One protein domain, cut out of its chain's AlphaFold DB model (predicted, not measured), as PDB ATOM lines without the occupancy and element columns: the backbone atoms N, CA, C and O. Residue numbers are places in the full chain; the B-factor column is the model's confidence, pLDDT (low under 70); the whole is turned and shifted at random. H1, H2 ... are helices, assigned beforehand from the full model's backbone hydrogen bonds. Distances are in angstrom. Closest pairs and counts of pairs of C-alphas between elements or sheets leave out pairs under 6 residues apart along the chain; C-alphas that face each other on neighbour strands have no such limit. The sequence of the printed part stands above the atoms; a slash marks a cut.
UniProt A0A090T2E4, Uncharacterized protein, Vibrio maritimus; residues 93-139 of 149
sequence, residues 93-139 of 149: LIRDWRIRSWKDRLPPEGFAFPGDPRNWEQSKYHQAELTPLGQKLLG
ATOM      1  N   LEU A  93      87.949 143.833 161.944       93.69
ATOM      2  CA  LEU A  93      87.201 145.039 162.311       93.69
ATOM      3  C   LEU A  93      86.399 145.586 161.126       93.69
ATOM      4  O   LEU A  93      85.186 145.768 161.226       93.69
ATOM      5  N   ILE A  94      87.059 145.804 159.986       91.50
ATOM      6  CA  ILE A  94      86.395 146.343 158.793       91.50
ATOM      7  C   ILE A  94      85.450 145.302 158.186       91.50
ATOM      8  O   ILE A  94      84.347 145.642 157.753       91.50
ATOM      9  N   ARG A  95      85.848 144.024 158.170       93.31
ATOM     10  CA  ARG A  95      85.005 142.940 157.657       93.31
ATOM     11  C   ARG A  95      83.699 142.823 158.438       93.31
ATOM     12  O   ARG A  95      82.629 142.843 157.829       93.31
ATOM     13  N   ASP A  96      83.776 142.728 159.760       94.31
ATOM     14  CA  ASP A  96      82.607 142.540 160.614       94.31
ATOM     15  C   ASP A  96      81.712 143.792 160.595       94.31
ATOM     16  O   ASP A  96      80.485 143.668 160.566       94.31
ATOM     17  N   TRP A  97      82.303 144.990 160.490       92.50
ATOM     18  CA  TRP A  97      81.565 146.235 160.259       92.50
ATOM     19  C   TRP A  97      80.773 146.213 158.941       92.50
ATOM     20  O   TRP A  97      79.568 146.473 158.960       92.50
ATOM     21  N   ARG A  98      81.386 145.836 157.807       92.25
ATOM     22  CA  ARG A  98      80.676 145.732 156.512       92.25
ATOM     23  C   ARG A  98      79.543 144.712 156.569       92.25
ATOM     24  O   ARG A  98      78.435 144.996 156.114       92.25
ATOM     25  N   ILE A  99      79.809 143.540 157.151       95.06
ATOM     26  CA  ILE A  99      78.804 142.485 157.327       95.06
ATOM     27  C   ILE A  99      77.633 143.014 158.150       95.06
ATOM     28  O   ILE A  99      76.483 142.806 157.768       95.06
ATOM     29  N   ARG A 100      77.906 143.721 159.252       95.50
ATOM     30  CA  ARG A 100      76.869 144.314 160.096       95.50
ATOM     31  C   ARG A 100      76.084 145.398 159.363       95.50
ATOM     32  O   ARG A 100      74.860 145.376 159.419       95.50
ATOM     33  N   SER A 101      76.756 146.292 158.638       93.69
ATOM     34  CA  SER A 101      76.105 147.337 157.839       93.69
ATOM     35  C   SER A 101      75.127 146.742 156.826       93.69
ATOM     36  O   SER A 101      73.975 147.165 156.783       93.69
ATOM     37  N   TRP A 102      75.515 145.693 156.096       95.19
ATOM     38  CA  TRP A 102      74.594 144.975 155.209       95.19
ATOM     39  C   TRP A 102      73.478 144.259 155.981       95.19
ATOM     40  O   TRP A 102      72.303 144.358 155.617       95.19
ATOM     41  N   LYS A 103      73.833 143.543 157.058       95.81
ATOM     42  CA  LYS A 103      72.891 142.701 157.799       95.81
ATOM     43  C   LYS A 103      71.764 143.532 158.410       95.81
ATOM     44  O   LYS A 103      70.581 143.231 158.222       95.81
ATOM     45  N   ASP A 104      72.155 144.598 159.091       94.94
ATOM     46  CA  ASP A 104      71.279 145.457 159.874       94.94
ATOM     47  C   ASP A 104      70.826 146.694 159.074       94.94
ATOM     48  O   ASP A 104      70.010 147.461 159.569       94.94
ATOM     49  N   ARG A 105      71.298 146.869 157.824       94.31
ATOM     50  CA  ARG A 105      71.013 148.015 156.930       94.31
ATOM     51  C   ARG A 105      71.389 149.357 157.565       94.31
ATOM     52  O   ARG A 105      70.645 150.335 157.492       94.31
ATOM     53  N   LEU A 106      72.558 149.380 158.204       91.94
ATOM     54  CA  LEU A 106      73.096 150.562 158.874       91.94
ATOM     55  C   LEU A 106      73.856 151.444 157.876       91.94
ATOM     56  O   LEU A 106      74.596 150.908 157.042       91.94
ATOM     57  N   PRO A 107      73.725 152.779 157.976       89.06
ATOM     58  CA  PRO A 107      74.530 153.692 157.178       89.06
ATOM     59  C   PRO A 107      76.018 153.575 157.547       89.06
ATOM     60  O   PRO A 107      76.347 153.135 158.654       89.06
ATOM     61  N   PRO A 108      76.930 153.982 156.648       83.62
ATOM     62  CA  PRO A 108      78.341 154.084 156.983       83.62
ATOM     63  C   PRO A 108      78.577 155.021 158.174       83.62
ATOM     64  O   PRO A 108      77.901 156.036 158.315       83.62
ATOM     65  N   GLU A 109      79.568 154.708 159.006       78.06
ATOM     66  CA  GLU A 109      79.965 155.576 160.115       78.06
ATOM     67  C   GLU A 109      80.862 156.711 159.592       78.06
ATOM     68  O   GLU A 109      81.892 156.459 158.966       78.06
ATOM     69  N   GLY A 110      80.485 157.971 159.832       73.94
ATOM     70  CA  GLY A 110      81.331 159.126 159.518       73.94
ATOM     71  C   GLY A 110      80.561 160.414 159.229       73.94
ATOM     72  O   GLY A 110      79.388 160.397 158.871       73.94
ATOM     73  N   PHE A 111      81.251 161.553 159.344       65.75
ATOM     74  CA  PHE A 111      80.661 162.884 159.135       65.75
ATOM     75  C   PHE A 111      80.060 163.070 157.730       65.75
ATOM     76  O   PHE A 111      79.063 163.764 157.566       65.75
ATOM     77  N   ALA A 112      80.643 162.418 156.720       74.12
ATOM     78  CA  ALA A 112      80.179 162.502 155.337       74.12
ATOM     79  C   ALA A 112      78.859 161.748 155.076       74.12
ATOM     80  O   ALA A 112      78.230 161.973 154.042       74.12
ATOM     81  N   PHE A 113      78.431 160.868 155.987       79.94
ATOM     82  CA  PHE A 113      77.268 159.999 155.803       79.94
ATOM     83  C   PHE A 113      76.380 160.026 157.055       79.94
ATOM     84  O   PHE A 113      76.414 159.097 157.855       79.94
ATOM     85  N   PRO A 114      75.546 161.066 157.239       79.56
ATOM     86  CA  PRO A 114      74.697 161.191 158.429       79.56
ATOM     87  C   PRO A 114      73.600 160.111 158.531       79.56
ATOM     88  O   PRO A 114      72.935 160.012 159.560       79.56
ATOM     89  N   GLY A 115      73.409 159.304 157.481       84.69
ATOM     90  CA  GLY A 115      72.334 158.320 157.371       84.69
ATOM     91  C   GLY A 115      70.970 158.945 157.063       84.69
ATOM     92  O   GLY A 115      70.821 160.168 157.019       84.69
ATOM     93  N   ASP A 116      69.965 158.098 156.826       87.81
ATOM     94  CA  ASP A 116      68.573 158.547 156.743       87.81
ATOM     95  C   ASP A 116      67.998 158.682 158.166       87.81
ATOM     96  O   ASP A 116      67.807 157.661 158.836       87.81
ATOM     97  N   PRO A 117      67.641 159.894 158.638       90.19
ATOM     98  CA  PRO A 117      67.059 160.077 159.969       90.19
ATOM     99  C   PRO A 117      65.724 159.338 160.161       90.19
ATOM    100  O   PRO A 117      65.273 159.148 161.290       90.19
ATOM    101  N   ARG A 118      65.072 158.912 159.074       93.94
ATOM    102  CA  ARG A 118      63.812 158.157 159.101       93.94
ATOM    103  C   ARG A 118      64.028 156.646 159.234       93.94
ATOM    104  O   ARG A 118      63.048 155.933 159.439       93.94
ATOM    105  N   ASN A 119      65.269 156.163 159.107       90.75
ATOM    106  CA  ASN A 119      65.654 154.748 159.156       90.75
ATOM    107  C   ASN A 119      64.905 153.847 158.152       90.75
ATOM    108  O   ASN A 119      64.603 152.688 158.453       90.75
ATOM    109  N   TRP A 120      64.577 154.358 156.961       93.50
ATOM    110  CA  TRP A 120      63.764 153.614 155.994       93.50
ATOM    111  C   TRP A 120      64.460 152.374 155.449       93.50
ATOM    112  O   TRP A 120      63.805 151.354 155.250       93.50
ATOM    113  N   GLU A 121      65.774 152.420 155.270       90.81
ATOM    114  CA  GLU A 121      66.598 151.277 154.887       90.81
ATOM    115  C   GLU A 121      66.380 150.116 155.864       90.81
ATOM    116  O   GLU A 121      66.176 148.979 155.447       90.81
ATOM    117  N   GLN A 122      66.316 150.403 157.164       92.25
ATOM    118  CA  GLN A 122      66.130 149.388 158.197       92.25
ATOM    119  C   GLN A 122      64.684 148.886 158.273       92.25
ATOM    120  O   GLN A 122      64.478 147.682 158.455       92.25
ATOM    121  N   SER A 123      63.698 149.780 158.134       93.75
ATOM    122  CA  SER A 123      62.298 149.493 158.473       93.75
ATOM    123  C   SER A 123      61.372 149.204 157.287       93.75
ATOM    124  O   SER A 123      60.321 148.601 157.490       93.75
ATOM    125  N   LYS A 124      61.689 149.677 156.075       94.94
ATOM    126  CA  LYS A 124      60.801 149.574 154.899       94.94
ATOM    127  C   LYS A 124      61.243 148.538 153.878       94.94
ATOM    128  O   LYS A 124      60.397 148.027 153.149       94.94
ATOM    129  N   TYR A 125      62.539 148.263 153.794       92.44
ATOM    130  CA  TYR A 125      63.101 147.424 152.743       92.44
ATOM    131  C   TYR A 125      63.668 146.127 153.311       92.44
ATOM    132  O   TYR A 125      64.191 146.077 154.426       92.44
ATOM    133  N   HIS A 126      63.563 145.061 152.520       94.38
ATOM    134  CA  HIS A 126      64.174 143.783 152.851       94.38
ATOM    135  C   HIS A 126      65.701 143.863 152.728       94.38
ATOM    136  O   HIS A 126      66.246 144.645 151.948       94.38
ATOM    137  N   GLN A 127      66.395 143.034 153.507       94.88
ATOM    138  CA  GLN A 127      67.834 142.833 153.363       94.88
ATOM    139  C   GLN A 127      68.152 142.339 151.946       94.88
ATOM    140  O   GLN A 127      67.466 141.460 151.429       94.88
ATOM    141  N   ALA A 128      69.198 142.894 151.330       94.69
ATOM    142  CA  ALA A 128      69.607 142.495 149.989       94.69
ATOM    143  C   ALA A 128      70.092 141.038 149.971       94.69
ATOM    144  O   ALA A 128      70.999 140.680 150.726       94.69
ATOM    145  N   GLU A 129      69.535 140.218 149.082       97.00
ATOM    146  CA  GLU A 129      69.993 138.846 148.869       97.00
ATOM    147  C   GLU A 129      71.323 138.835 148.111       97.00
ATOM    148  O   GLU A 129      71.469 139.435 147.044       97.00
ATOM    149  N   LEU A 130      72.321 138.155 148.673       97.12
ATOM    150  CA  LEU A 130      73.663 138.133 148.103       97.12
ATOM    151  C   LEU A 130      73.857 136.931 147.188       97.12
ATOM    152  O   LEU A 130      73.675 135.780 147.590       97.12
ATOM    153  N   THR A 131      74.357 137.203 145.987       97.75
ATOM    154  CA  THR A 131      74.915 136.175 145.103       97.75
ATOM    155  C   THR A 131      76.168 135.542 145.731       97.75
ATOM    156  O   THR A 131      76.764 136.121 146.648       97.75
ATOM    157  N   PRO A 132      76.657 134.392 145.227       97.00
ATOM    158  CA  PRO A 132      77.912 133.807 145.707       97.00
ATOM    159  C   PRO A 132      79.104 134.774 145.648       97.00
ATOM    160  O   PRO A 132      79.930 134.787 146.559       97.00
ATOM    161  N   LEU A 133      79.175 135.611 144.607       94.69
ATOM    162  CA  LEU A 133      80.189 136.660 144.496       94.69
ATOM    163  C   LEU A 133      79.951 137.782 145.514       94.69
ATOM    164  O   LEU A 133      80.898 138.212 146.166       94.69
ATOM    165  N   GLY A 134      78.700 138.211 145.710       94.69
ATOM    166  CA  GLY A 134      78.340 139.212 146.719       94.69
ATOM    167  C   GLY A 134      78.727 138.789 148.140       94.69
ATOM    168  O   GLY A 134      79.251 139.595 148.901       94.69
ATOM    169  N   GLN A 135      78.571 137.504 148.473       95.81
ATOM    170  CA  GLN A 135      79.009 136.951 149.759       95.81
ATOM    171  C   GLN A 135      80.529 137.059 149.952       95.81
ATOM    172  O   GLN A 135      80.978 137.369 151.054       95.81
ATOM    173  N   LYS A 136      81.323 136.839 148.894       94.06
ATOM    174  CA  LYS A 136      82.786 137.002 148.941       94.06
ATOM    175  C   LYS A 136      83.206 138.467 149.023       94.06
ATOM    176  O   LYS A 136      84.043 138.817 149.849       94.06
ATOM    177  N   LEU A 137      82.597 139.335 148.212       92.75
ATOM    178  CA  LEU A 137      82.863 140.778 148.228       92.75
ATOM    179  C   LEU A 137      82.543 141.405 149.593       92.75
ATOM    180  O   LEU A 137      83.297 142.248 150.066       92.75
ATOM    181  N   LEU A 138      81.460 140.965 150.244       93.62
ATOM    182  CA  LEU A 138      81.093 141.433 151.581       93.62
ATOM    183  C   LEU A 138      82.036 140.905 152.678       93.62
ATOM    184  O   LEU A 138      82.246 141.580 153.686       93.62
ATOM    185  N   GLY A 139      82.600 139.708 152.484       94.12
ATOM    186  CA  GLY A 139      83.433 139.008 153.465       94.12
ATOM    187  C   GLY A 139      82.704 137.929 154.277       94.12
ATOM    188  O   GLY A 139      83.261 137.432 155.251       94.12
TER     189      GLY A 139
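This is residues 93 to 139 of the 149 residues of an uncharacterized protein of Vibrio maritimus (UniProt A0A090T2E4). One helix, H1, stands inside a flat, open arc of chain: the loop of residues 105 to 119 on one side, small H2 and its link beyond one end, and H3 on the other side. The 47 printed residues hold three named helices, H1, H2, H3 in chain order, and no named strand; the class is all helix, with 23 residues in named elements, under half. It is only just loose, close to compact, with a radius of gyration of the C-alphas of 11.6 A and spans of 32 by 25 by 13 A.

Find C-alpha 93 at (87.201, 145.039, 162.311); from there H1, residues 93 to 104, runs 16.1 A. H2 is residues 120 to 123, 5.0 A. H3, residues 132 to 138, runs 10.1 A to C-alpha 138 at (81.093, 141.433, 151.581).

With residues 95 to 99 alone, H1 only just touches H3, with 3 pairs of C-alphas within 8 A; the closest C-alphas, of Ile 99 and Leu 138, are 6.3 A apart. They run opposite ways at a steep tilt of 61 degrees. H1 and H2 are close but not clearly touching, the closest C-alphas, of Asp 104 and Gln 122, being 6.7 A apart. H2 and H3 are apart. In H1 and H3 every O i to N i+4 pair is within hydrogen-bond range; H2 is too short for one.

Look to Phe 111 and Pro 132 for the C-alphas farthest apart, 32.1 A. The printed part has no cut. The link from H1 to H2 is long, 15 residues; residue 111 alone has pLDDT under 70.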